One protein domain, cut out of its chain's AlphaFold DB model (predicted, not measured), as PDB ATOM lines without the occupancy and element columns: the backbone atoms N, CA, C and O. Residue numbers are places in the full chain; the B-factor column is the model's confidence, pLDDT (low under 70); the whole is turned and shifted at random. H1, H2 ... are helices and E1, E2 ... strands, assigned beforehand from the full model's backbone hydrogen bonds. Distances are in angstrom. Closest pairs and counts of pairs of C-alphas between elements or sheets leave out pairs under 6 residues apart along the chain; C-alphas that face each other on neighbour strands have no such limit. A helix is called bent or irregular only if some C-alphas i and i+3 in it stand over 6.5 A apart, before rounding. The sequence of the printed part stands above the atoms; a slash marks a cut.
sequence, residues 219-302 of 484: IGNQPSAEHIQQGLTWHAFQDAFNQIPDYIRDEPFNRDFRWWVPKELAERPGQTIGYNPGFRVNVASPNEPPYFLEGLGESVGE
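Overview. This is residues 219 to 302 of the 484 residues of an uncharacterized protein of Orbilia oligospora (UniProt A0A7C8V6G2). A small core is made of the helix H2 and two short strand hairpins, E1 with E2 and E3 with E4; H2 packs on one strand of each, E2 and E4. The short helices H1 and H4 lie far out from this core, H3 follows H2 after a tight link, and the one long link, of 11 residues, joins E1 to E2. The printed part has 84 residues, with four named helices and four named strands in the order H1 H2 H3 E1 E2 E3 E4 H4; each hairpin is an antiparallel sheet of two strands. The class is mixed, helices and strands, with 35 residues in named elements, under half of those printed. The whole is compact, with a radius of gyration of the C-alphas of 13.2 A and spans of 35 by 32 by 25 A.

Arrangement. H1, residues 225 to 229, is apart from H2, residues 234 to 242. H3, residues 246 to 249, is also apart from H2. E1, residues 258 to 260, and E2, residues 272 to 274, form a hairpin, antiparallel at 155 degrees, with N 259 and O 273 2.8 A apart, within hydrogen-bond range. The closest C-alphas of H2 and E2 are those of Gln 238 and Ile 273, 6.5 A apart. E3, residues 280 to 282, and E4, residues 292 to 294, form the second hairpin, antiparallel at 157 degrees, with N 293 and O 281 3.0 A apart, within hydrogen-bond range. The closest C-alphas of H2 and E4 are those of Asn 242 and Phe 292, 6.4 A apart. Those of E2 and E4 are Gly 274 and Glu 294, 6.1 A apart. H4, residues 298 to 302, is apart from H2 and E2. In H1 and H2 every O i to N i+4 pair is within hydrogen-bond range; H3 is too short for one, and H4 has 0 of 1, with 1 of 2 O i to N i+3 pairs within range.

Along the chain. H1 begins with C-alpha 225 at (160.863, 221.032, 205.486). H2, the longest helix, measures 12.4 A from C-alpha 234 at (174.723, 219.245, 206.592) to C-alpha 242. E1 and E2 each measure 6.4 A, E3 6.7 A and E4 5.9 A. H4 is irregular, with C-alphas 299 and 302 7.1 A apart, and it ends with C-alpha 302 at (184.100, 207.296, 189.837).

Size, cuts and confidence. The two C-alphas farthest apart, those of Asn 287 and Glu 302, are 36.7 A apart. The printed part has no cut. The link from E1 to E2, 11 residues, is long. The mean pLDDT of the printed part is 72.0; 33 residues are under 70, among them 276 to 281 and 283 to 302.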
ATOM      1  N   ILE A 219     169.180 204.526 210.632       85.06
ATOM      2  CA  ILE A 219     168.342 204.681 209.435       85.06
ATOM      3  C   ILE A 219     168.488 206.064 208.813       85.06
ATOM      4  O   ILE A 219     168.794 207.049 209.484       85.06
ATOM      5  N   GLY A 220     168.242 206.122 207.506       83.06
ATOM      6  CA  GLY A 220     168.289 207.363 206.754       83.06
ATOM      7  C   GLY A 220     166.977 208.131 206.830       83.06
ATOM      8  O   GLY A 220     166.205 208.130 205.872       83.06
ATOM      9  N   ASN A 221     166.719 208.771 207.968       82.50
ATOM     10  CA  ASN A 221     165.569 209.658 208.106       82.50
ATOM     11  C   ASN A 221     165.702 210.867 207.169       82.50
ATOM     12  O   ASN A 221     166.803 211.322 206.866       82.50
ATOM     13  N   GLN A 222     164.573 211.379 206.683       81.75
ATOM     14  CA  GLN A 222     164.541 212.587 205.860       81.75
ATOM     15  C   GLN A 222     164.337 213.809 206.763       81.75
ATOM     16  O   GLN A 222     163.487 213.756 207.660       81.75
ATOM     17  N   PRO A 223     165.085 214.906 206.563       82.06
ATOM     18  CA  PRO A 223     164.856 216.124 207.320       82.06
ATOM     19  C   PRO A 223     163.493 216.708 206.945       82.06
ATOM     20  O   PRO A 223     163.080 216.683 205.785       82.06
ATOM     21  N   SER A 224     162.767 217.232 207.932       78.31
ATOM     22  CA  SER A 224     161.508 217.928 207.642       78.31
ATOM     23  C   SER A 224     161.774 219.248 206.906       78.31
ATOM     24  O   SER A 224     162.834 219.857 207.058       78.31
ATOM     25  N   ALA A 225     160.782 219.733 206.155       73.00
ATOM     26  CA  ALA A 225     160.863 221.032 205.486       73.00
ATOM     27  C   ALA A 225     161.163 222.187 206.466       73.00
ATOM     28  O   ALA A 225     161.844 223.141 206.105       73.00
ATOM     29  N   GLU A 226     160.705 222.076 207.716       69.56
ATOM     30  CA  GLU A 226     160.984 223.048 208.779       69.56
ATOM     31  C   GLU A 226     162.466 223.067 209.180       69.56
ATOM     32  O   GLU A 226     163.015 224.148 209.373       69.56
ATOM     33  N   HIS A 227     163.138 221.907 209.238       69.12
ATOM     34  CA  HIS A 227     164.581 221.841 209.506       69.12
ATOM     35  C   HIS A 227     165.364 222.604 208.430       69.12
ATOM     36  O   HIS A 227     166.207 223.440 208.744       69.12
ATOM     37  N   ILE A 228     165.037 222.368 207.157       70.31
ATOM     38  CA  ILE A 228     165.715 223.007 206.020       70.31
ATOM     39  C   ILE A 228     165.477 224.529 206.029       70.31
ATOM     40  O   ILE A 228     166.410 225.308 205.853       70.31
ATOM     41  N   GLN A 229     164.247 224.975 206.302       67.69
ATOM     42  CA  GLN A 229     163.899 226.404 206.344       67.69
ATOM     43  C   GLN A 229     164.548 227.169 207.506       67.69
ATOM     44  O   GLN A 229     164.732 228.381 207.408       67.69
ATOM     45  N   GLN A 230     164.915 226.482 208.589       69.19
ATOM     46  CA  GLN A 230     165.618 227.073 209.733       69.19
ATOM     47  C   GLN A 230     167.123 227.275 209.487       69.19
ATOM     48  O   GLN A 230     167.829 227.719 210.389       69.19
ATOM     49  N   GLY A 231     167.618 226.980 208.280       66.19
ATOM     50  CA  GLY A 231     169.029 227.143 207.937       66.19
ATOM     51  C   GLY A 231     169.921 226.054 208.529       66.19
ATOM     52  O   GLY A 231     171.103 226.306 208.757       66.19
ATOM     53  N   LEU A 232     169.378 224.855 208.788       76.44
ATOM     54  CA  LEU A 232     170.223 223.702 209.092       76.44
ATOM     55  C   LEU A 232     171.205 223.465 207.953       76.44
ATOM     56  O   LEU A 232     170.827 223.460 206.786       76.44
ATOM     57  N   THR A 233     172.452 223.194 208.309       78.75
ATOM     58  CA  THR A 233     173.488 222.775 207.371       78.75
ATOM     59  C   THR A 233     173.721 221.275 207.509       78.75
ATOM     60  O   THR A 233     173.419 220.675 208.545       78.75
ATOM     61  N   TRP A 234     174.302 220.645 206.487       76.75
ATOM     62  CA  TRP A 234     174.723 219.245 206.592       76.75
ATOM     63  C   TRP A 234     175.756 219.029 207.721       76.75
ATOM     64  O   TRP A 234     175.784 217.954 208.314       76.75
ATOM     65  N   HIS A 235     176.541 220.056 208.076       77.75
ATOM     66  CA  HIS A 235     177.488 220.024 209.197       77.75
ATOM     67  C   HIS A 235     176.802 219.694 210.529       77.75
ATOM     68  O   HIS A 235     177.325 218.890 211.291       77.75
ATOM     69  N   ALA A 236     175.599 220.225 210.781       79.25
ATOM     70  CA  ALA A 236     174.833 219.904 211.990       79.25
ATOM     71  C   ALA A 236     174.443 218.413 212.049       79.25
ATOM     72  O   ALA A 236     174.440 217.800 213.114       79.25
ATOM     73  N   PHE A 237     174.161 217.795 210.895       82.75
ATOM     74  CA  PHE A 237     173.906 216.354 210.809       82.75
ATOM     75  C   PHE A 237     175.182 215.531 210.998       82.75
ATOM     76  O   PHE A 237     175.128 214.476 211.627       82.75
ATOM     77  N   GLN A 238     176.328 216.007 210.501       82.88
ATOM     78  CA  GLN A 238     177.624 215.372 210.748       82.88
ATOM     79  C   GLN A 238     177.988 215.451 212.235       82.88
ATOM     80  O   GLN A 238     178.421 214.459 212.814       82.88
ATOM     81  N   ASP A 239     177.750 216.594 212.879       81.62
ATOM     82  CA  ASP A 239     177.935 216.777 214.319       81.62
ATOM     83  C   ASP A 239     177.032 215.837 215.127       81.62
ATOM     84  O   ASP A 239     177.496 215.167 216.054       81.62
ATOM     85  N   ALA A 240     175.757 215.718 214.750       83.44
ATOM     86  CA  ALA A 240     174.829 214.766 215.354       83.44
ATOM     87  C   ALA A 240     175.268 213.304 215.153       83.44
ATOM     88  O   ALA A 240     175.134 212.486 216.065       83.44
ATOM     89  N   PHE A 241     175.823 212.970 213.985       86.44
ATOM     90  CA  PHE A 241     176.343 211.637 213.688       86.44
ATOM     91  C   PHE A 241     177.601 211.311 214.506       86.44
ATOM     92  O   PHE A 241     177.699 210.231 215.086       86.44
ATOM     93  N   ASN A 242     178.528 212.264 214.635       83.62
ATOM     94  CA  ASN A 242     179.756 212.123 215.426       83.62
ATOM     95  C   ASN A 242     179.481 211.921 216.923       83.62
ATOM     96  O   ASN A 242     180.277 211.302 217.629       83.62
ATOM     97  N   GLN A 243     178.349 212.432 217.411       82.88
ATOM     98  CA  GLN A 243     177.885 212.227 218.782       82.88
ATOM     99  C   GLN A 243     177.326 210.815 219.029       82.88
ATOM    100  O   GLN A 243     177.138 210.436 220.187       82.88
ATOM    101  N   ILE A 244     177.067 210.017 217.984       85.31
ATOM    102  CA  ILE A 244     176.683 208.612 218.150       85.31
ATOM    103  C   ILE A 244     177.891 207.846 218.721       85.31
ATOM    104  O   ILE A 244     178.978 207.887 218.131       85.31
ATOM    105  N   PRO A 245     177.728 207.106 219.831       82.19
ATOM    106  CA  PRO A 245     178.816 206.331 220.414       82.19
ATOM    107  C   PRO A 245     179.460 205.357 219.426       82.19
ATOM    108  O   PRO A 245     178.758 204.690 218.662       82.19
ATOM    109  N   ASP A 246     180.789 205.233 219.490       80.56
ATOM    110  CA  ASP A 246     181.569 204.374 218.587       80.56
ATOM    111  C   ASP A 246     181.043 202.928 218.593       80.56
ATOM    112  O   ASP A 246     180.764 202.381 217.534       80.56
ATOM    113  N   TYR A 247     180.737 202.349 219.763       77.06
ATOM    114  CA  TYR A 247     180.206 200.979 219.848       77.06
ATOM    115  C   TYR A 247     178.841 200.784 219.168       77.06
ATOM    116  O   TYR A 247     178.501 199.654 218.844       77.06
ATOM    117  N   ILE A 248     178.049 201.843 218.953       84.31
ATOM    118  CA  ILE A 248     176.807 201.761 218.167       84.31
ATOM    119  C   ILE A 248     177.133 201.787 216.673       84.31
ATOM    120  O   ILE A 248     176.521 201.045 215.907       84.31
ATOM    121  N   ARG A 249     178.089 202.624 216.256       82.94
ATOM    122  CA  ARG A 249     178.539 202.718 214.858       82.94
ATOM    123  C   ARG A 249     179.308 201.467 214.411       82.94
ATOM    124  O   ARG A 249     179.145 201.024 213.279       82.94
ATOM    125  N   ASP A 250     180.057 200.853 215.325       82.62
ATOM    126  CA  ASP A 250     180.870 199.652 215.109       82.62
ATOM    127  C   ASP A 250     180.073 198.343 215.020       82.62
ATOM    128  O   ASP A 250     180.633 197.315 214.608       82.62
ATOM    129  N   GLU A 251     178.791 198.353 215.400       81.12
ATOM    130  CA  GLU A 251     177.917 197.183 215.294       81.12
ATOM    131  C   GLU A 251     177.859 196.673 213.846       81.12
ATOM    132  O   GLU A 251     177.672 197.478 212.929       81.12
ATOM    133  N   PRO A 252     177.952 195.351 213.595       81.00
ATOM    134  CA  PRO A 252     178.023 194.806 212.238       81.00
ATOM    135  C   PRO A 252     176.905 195.274 211.301       81.00
ATOM    136  O   PRO A 252     177.144 195.454 210.115       81.00
ATOM    137  N   PHE A 253     175.698 195.504 211.822       80.44
ATOM    138  CA  PHE A 253     174.547 195.969 211.041       80.44
ATOM    139  C   PHE A 253     174.513 197.492 210.799       80.44
ATOM    140  O   PHE A 253     173.672 197.952 210.033       80.44
ATOM    141  N   ASN A 254     175.396 198.268 211.436       85.81
ATOM    142  CA  ASN A 254     175.521 199.720 211.259       85.81
ATOM    143  C   ASN A 254     176.809 200.133 210.529       85.81
ATOM    144  O   ASN A 254     176.904 201.278 210.095       85.81
ATOM    145  N   ARG A 255     177.786 199.229 210.363       80.06
ATOM    146  CA  ARG A 255     179.079 199.543 209.723       80.06
ATOM    147  C   ARG A 255     178.939 200.128 208.320       80.06
ATOM    148  O   ARG A 255     179.630 201.082 207.970       80.06
ATOM    149  N   ASP A 256     177.998 199.594 207.553       78.50
ATOM    150  CA  ASP A 256     177.746 200.017 206.174       78.50
ATOM    151  C   ASP A 256     176.677 201.115 206.085       78.50
ATOM    152  O   ASP A 256     176.222 201.469 204.998       78.50
ATOM    153  N   PHE A 257     176.256 201.678 207.222       84.81
ATOM    154  CA  PHE A 257     175.261 202.738 207.241       84.81
ATOM    155  C   PHE A 257     175.767 203.971 206.489       84.81
ATOM    156  O   PHE A 257     176.838 204.513 206.788       84.81
ATOM    157  N   ARG A 258     174.963 204.439 205.534       85.19
ATOM    158  CA  ARG A 258     175.177 205.683 204.796       85.19
ATOM    159  C   ARG A 258     173.874 206.466 204.762       85.19
ATOM    160  O   ARG A 258     172.830 205.943 204.372       85.19
ATOM    161  N   TRP A 259     173.946 207.730 205.148       87.38
ATOM    162  CA  TRP A 259     172.879 208.701 204.989       87.38
ATOM    163  C   TRP A 259     173.189 209.615 203.812       87.38
ATOM    164  O   TRP A 259     174.233 210.262 203.783       87.38
ATOM    165  N   TRP A 260     172.282 209.664 202.844       83.25
ATOM    166  CA  TRP A 260     172.393 210.537 201.682       83.25
ATOM    167  C   TRP A 260     171.931 211.938 202.049       83.25
ATOM    168  O   TRP A 260     170.772 212.124 202.425       83.25
ATOM    169  N   VAL A 261     172.833 212.911 201.934       83.25
ATOM    170  CA  VAL A 261     172.511 214.308 202.221       83.25
ATOM    171  C   VAL A 261     171.554 214.809 201.133       83.25
ATOM    172  O   VAL A 261     171.882 214.704 199.945       83.25
ATOM    173  N   PRO A 262     170.372 215.344 201.493       83.25
ATOM    174  CA  PRO A 262     169.452 215.921 200.519       83.25
ATOM    175  C   PRO A 262     170.114 217.038 199.713       83.25
ATOM    176  O   PRO A 262     170.954 217.775 200.231       83.25
ATOM    177  N   LYS A 263     169.720 217.186 198.443       82.12
ATOM    178  CA  LYS A 263     170.346 218.132 197.500       82.12
ATOM    179  C   LYS A 263     170.278 219.581 197.984       82.12
ATOM    180  O   LYS A 263     171.130 220.381 197.628       82.12
ATOM    181  N   GLU A 264     169.274 219.902 198.790       81.38
ATOM    182  CA  GLU A 264     169.047 221.223 199.372       81.38
ATOM    183  C   GLU A 264     170.062 221.568 200.473       81.38
ATOM    184  O   GLU A 264     170.253 222.741 200.779       81.38
ATOM    185  N   LEU A 265     170.687 220.552 201.077       79.00
ATOM    186  CA  LEU A 265     171.654 220.682 202.172       79.00
ATOM    187  C   LEU A 265     173.082 220.319 201.755       79.00
ATOM    188  O   LEU A 265     174.030 220.679 202.452       79.00
ATOM    189  N   ALA A 266     173.227 219.564 200.668       76.75
ATOM    190  CA  ALA A 266     174.502 219.064 200.190       76.75
ATOM    191  C   ALA A 266     175.349 220.183 199.568       76.75
ATOM    192  O   ALA A 266     174.861 220.991 198.781       76.75
ATOM    193  N   GLU A 267     176.645 220.186 199.867       73.25
ATOM    194  CA  GLU A 267     177.625 221.052 199.196       73.25
ATOM    195  C   GLU A 267     178.012 220.520 197.818       73.25
ATOM    196  O   GLU A 267     178.405 221.283 196.936       73.25
ATOM    197  N   ARG A 268     177.903 219.202 197.628       69.94
ATOM    198  CA  ARG A 268     178.214 218.523 196.370       69.94
ATOM    199  C   ARG A 268     177.232 217.387 196.073       69.94
ATOM    200  O   ARG A 268     176.700 216.781 197.007       69.94
ATOM    201  N   PRO A 269     177.003 217.052 194.790       71.06
ATOM    202  CA  PRO A 269     176.175 215.909 194.415       71.06
ATOM    203  C   PRO A 269     176.680 214.607 195.048       71.06
ATOM    204  O   PRO A 269     177.883 214.369 195.116       71.06
ATOM    205  N   GLY A 270     175.759 213.762 195.518       69.50
ATOM    206  CA  GLY A 270     176.092 212.447 196.077       69.50
ATOM    207  C   GLY A 270     176.772 212.472 197.452       69.50
ATOM    208  O   GLY A 270     177.293 211.448 197.887       69.50
ATOM    209  N   GLN A 271     176.781 213.614 198.150       76.81
ATOM    210  CA  GLN A 271     177.341 213.702 199.497       76.81
ATOM    211  C   GLN A 271     176.624 212.745 200.462       76.81
ATOM    212  O   GLN A 271     175.393 212.684 200.514       76.81
ATOM    213  N   THR A 272     177.410 212.007 201.245       80.12
ATOM    214  CA  THR A 272     176.913 211.069 202.256       80.12
ATOM    215  C   THR A 272     177.576 211.318 203.604       80.12
ATOM    216  O   THR A 272     178.729 211.739 203.664       80.12
ATOM    217  N   ILE A 273     176.835 211.038 204.676       83.06
ATOM    218  CA  ILE A 273     177.332 210.940 206.051       83.06
ATOM    219  C   ILE A 273     177.262 209.469 206.439       83.06
ATOM    220  O   ILE A 273     176.232 208.822 206.245       83.06
ATOM    221  N   GLY A 274     178.328 208.907 206.987       77.50
ATOM    222  CA  GLY A 274     178.277 207.526 207.435       77.50
ATOM    223  C   GLY A 274     179.569 207.055 208.058       77.50
ATOM    224  O   GLY A 274     180.591 207.733 208.003       77.50
ATOM    225  N   TYR A 275     179.508 205.866 208.648       70.62
ATOM    226  CA  TYR A 275     180.643 205.321 209.364       70.62
ATOM    227  C   TYR A 275     181.636 204.676 208.395       70.62
ATOM    228  O   TYR A 275     181.329 203.677 207.741       70.62
ATOM    229  N   ASN A 276     182.838 205.241 208.304       68.12
ATOM    230  CA  ASN A 276     183.952 204.632 207.590       68.12
ATOM    231  C   ASN A 276     185.162 204.523 208.529       68.12
ATOM    232  O   ASN A 276     185.851 205.520 208.742       68.12
ATOM    233  N   PRO A 277     185.472 203.331 209.070       59.00
ATOM    234  CA  PRO A 277     186.606 203.171 209.979       59.00
ATOM    235  C   PRO A 277     187.957 203.450 209.298       59.00
ATOM    236  O   PRO A 277     188.944 203.697 209.987       59.00
ATOM    237  N   GLY A 278     188.015 203.424 207.960       58.47
ATOM    238  CA  GLY A 278     189.214 203.746 207.181       58.47
ATOM    239  C   GLY A 278     189.400 205.236 206.872       58.47
ATOM    240  O   GLY A 278     190.466 205.610 206.391       58.47
ATOM    241  N   PHE A 279     188.401 206.088 207.128       62.69
ATOM    242  CA  PHE A 279     188.473 207.523 206.838       62.69
ATOM    243  C   PHE A 279     187.716 208.338 207.896       62.69
ATOM    244  O   PHE A 279     186.503 208.543 207.806       62.69
ATOM    245  N   ARG A 280     188.463 208.802 208.903       67.00
ATOM    246  CA  ARG A 280     187.984 209.658 209.994       67.00
ATOM    247  C   ARG A 280     189.035 210.728 210.272       67.00
ATOM    248  O   ARG A 280     190.110 210.415 210.782       67.00
ATOM    249  N   VAL A 281     188.732 211.983 209.946       63.72
ATOM    250  CA  VAL A 281     189.656 213.111 210.151       63.72
ATOM    251  C   VAL A 281     189.050 214.077 211.153       63.72
ATOM    252  O   VAL A 281     187.965 214.601 210.915       63.72
ATOM    253  N   ASN A 282     189.741 214.314 212.272       70.88
ATOM    254  CA  ASN A 282     189.365 215.389 213.186       70.88
ATOM    255  C   ASN A 282     189.797 216.723 212.574       70.88
ATOM    256  O   ASN A 282     190.992 216.959 212.412       70.88
ATOM    257  N   VAL A 283     188.835 217.580 212.248       69.81
ATOM    258  CA  VAL A 283     189.095 218.928 211.721       69.81
ATOM    259  C   VAL A 283     188.821 220.019 212.759       69.81
ATOM    260  O   VAL A 283     188.957 221.201 212.457       69.81
ATOM    261  N   ALA A 284     188.449 219.641 213.988       64.69
ATOM    262  CA  ALA A 284     188.354 220.586 215.092       64.69
ATOM    263  C   ALA A 284     189.746 221.048 215.541       64.69
ATOM    264  O   ALA A 284     190.720 220.291 215.513       64.69
ATOM    265  N   SER A 285     189.821 222.291 216.018       54.75
ATOM    266  CA  SER A 285     191.038 222.806 216.647       54.75
ATOM    267  C   SER A 285     191.376 222.008 217.922       54.75
ATOM    268  O   SER A 285     190.465 221.498 218.573       54.75
ATOM    269  N   PRO A 286     192.650 221.947 218.364       53.66
ATOM    270  CA  PRO A 286     193.050 221.171 219.549       53.66
ATOM    271  C   PRO A 286     192.319 221.524 220.855       53.66
ATOM    272  O   PRO A 286     192.266 220.707 221.768       53.66
ATOM    273  N   ASN A 287     191.759 222.735 220.943       59.12
ATOM    274  CA  ASN A 287     191.036 223.236 222.115       59.12
ATOM    275  C   ASN A 287     189.506 223.119 221.979       59.12
ATOM    276  O   ASN A 287     188.776 223.635 222.822       59.12
ATOM    277  N   GLU A 288     189.012 222.480 220.918       51.75
ATOM    278  CA  GLU A 288     187.587 222.291 220.658       51.75
ATOM    279  C   GLU A 288     187.182 220.815 220.799       51.75
ATOM    280  O   GLU A 288     188.012 219.921 220.616       51.75
ATOM    281  N   PRO A 289     185.898 220.528 221.099       53.56
ATOM    282  CA  PRO A 289     185.374 219.173 221.011       53.56
ATOM    283  C   PRO A 289     185.646 218.581 219.620       53.56
ATOM    284  O   PRO A 289     185.475 219.287 218.622       53.56
ATOM    285  N   PRO A 290     186.055 217.303 219.533       62.72
ATOM    286  CA  PRO A 290     186.467 216.717 218.269       62.72
ATOM    287  C   PRO A 290     185.306 216.703 217.266       62.72
ATOM    288  O   PRO A 290     184.194 216.288 217.593       62.72
ATOM    289  N   TYR A 291     185.584 217.142 216.038       63.75
ATOM    290  CA  TYR A 291     184.646 217.130 214.919       63.75
ATOM    291  C   TYR A 291     185.246 216.309 213.797       63.75
ATOM    292  O   TYR A 291     186.262 216.682 213.210       63.75
ATOM    293  N   PHE A 292     184.621 215.173 213.524       69.00
ATOM    294  CA  PHE A 292     185.100 214.239 212.528       69.00
ATOM    295  C   PHE A 292     184.351 214.431 211.216       69.00
ATOM    296  O   PHE A 292     183.121 214.422 211.183       69.00
ATOM    297  N   LEU A 293     185.096 214.581 210.129       65.81
ATOM    298  CA  LEU A 293     184.549 214.361 208.799       65.81
ATOM    299  C   LEU A 293     184.656 212.862 208.508       65.81
ATOM    300  O   LEU A 293     185.759 212.310 208.482       65.81
ATOM    301  N   GLU A 294     183.504 212.210 208.349       66.12
ATOM    302  CA  GLU A 294     183.387 210.773 208.080       66.12
ATOM    303  C   GLU A 294     182.669 210.587 206.737       66.12
ATOM    304  O   GLU A 294     181.564 211.089 206.536       66.12
ATOM    305  N   GLY A 295     183.314 209.909 205.785       55.56
ATOM    306  CA  GLY A 295     182.813 209.804 204.415       55.56
ATOM    307  C   GLY A 295     183.541 208.758 203.576       55.56
ATOM    308  O   GLY A 295     184.499 208.115 204.019       55.56
ATOM    309  N   LEU A 296     183.059 208.555 202.348       49.03
ATOM    310  CA  LEU A 296     183.754 207.737 201.357       49.03
ATOM    311  C   LEU A 296     185.102 208.402 201.052       49.03
ATOM    312  O   LEU A 296     185.134 209.537 200.578       49.03
ATOM    313  N   GLY A 297     186.203 207.698 201.326       40.22
ATOM    314  CA  GLY A 297     187.472 208.019 200.678       40.22
ATOM    315  C   GLY A 297     187.253 208.026 199.163       40.22
ATOM    316  O   GLY A 297     186.404 207.286 198.664       40.22
ATOM    317  N   GLU A 298     187.972 208.884 198.443       41.81
ATOM    318  CA  GLU A 298     187.757 209.228 197.025       41.81
ATOM    319  C   GLU A 298     187.600 208.036 196.056       41.81
ATOM    320  O   GLU A 298     187.047 208.194 194.973       41.81
ATOM    321  N   SER A 299     187.984 206.819 196.447       39.78
ATOM    322  CA  SER A 299     187.980 205.625 195.599       39.78
ATOM    323  C   SER A 299     186.606 205.064 195.204       39.78
ATOM    324  O   SER A 299     186.568 204.069 194.493       39.78
ATOM    325  N   VAL A 300     185.483 205.629 195.663       42.56
ATOM    326  CA  VAL A 300     184.126 205.190 195.250       42.56
ATOM    327  C   VAL A 300     183.423 206.246 194.380       42.56
ATOM    328  O   VAL A 300     182.341 206.002 193.855       42.56
ATOM    329  N   GLY A 301     184.036 207.420 194.180       39.19
ATOM    330  CA  GLY A 301     183.438 208.523 193.425       39.19
ATOM    331  C   GLY A 301     183.238 208.228 191.937       39.19
ATOM    332  O   GLY A 301     182.198 208.585 191.390       39.19
ATOM    333  N   GLU A 302     184.180 207.541 191.285       43.31
ATOM    334  CA  GLU A 302     184.100 207.296 189.837       43.31
ATOM    335  C   GLU A 302     183.161 206.141 189.465       43.31
ATOM    336  O   GLU A 302     182.378 206.267 188.522       43.31
TER     337      GLU A 302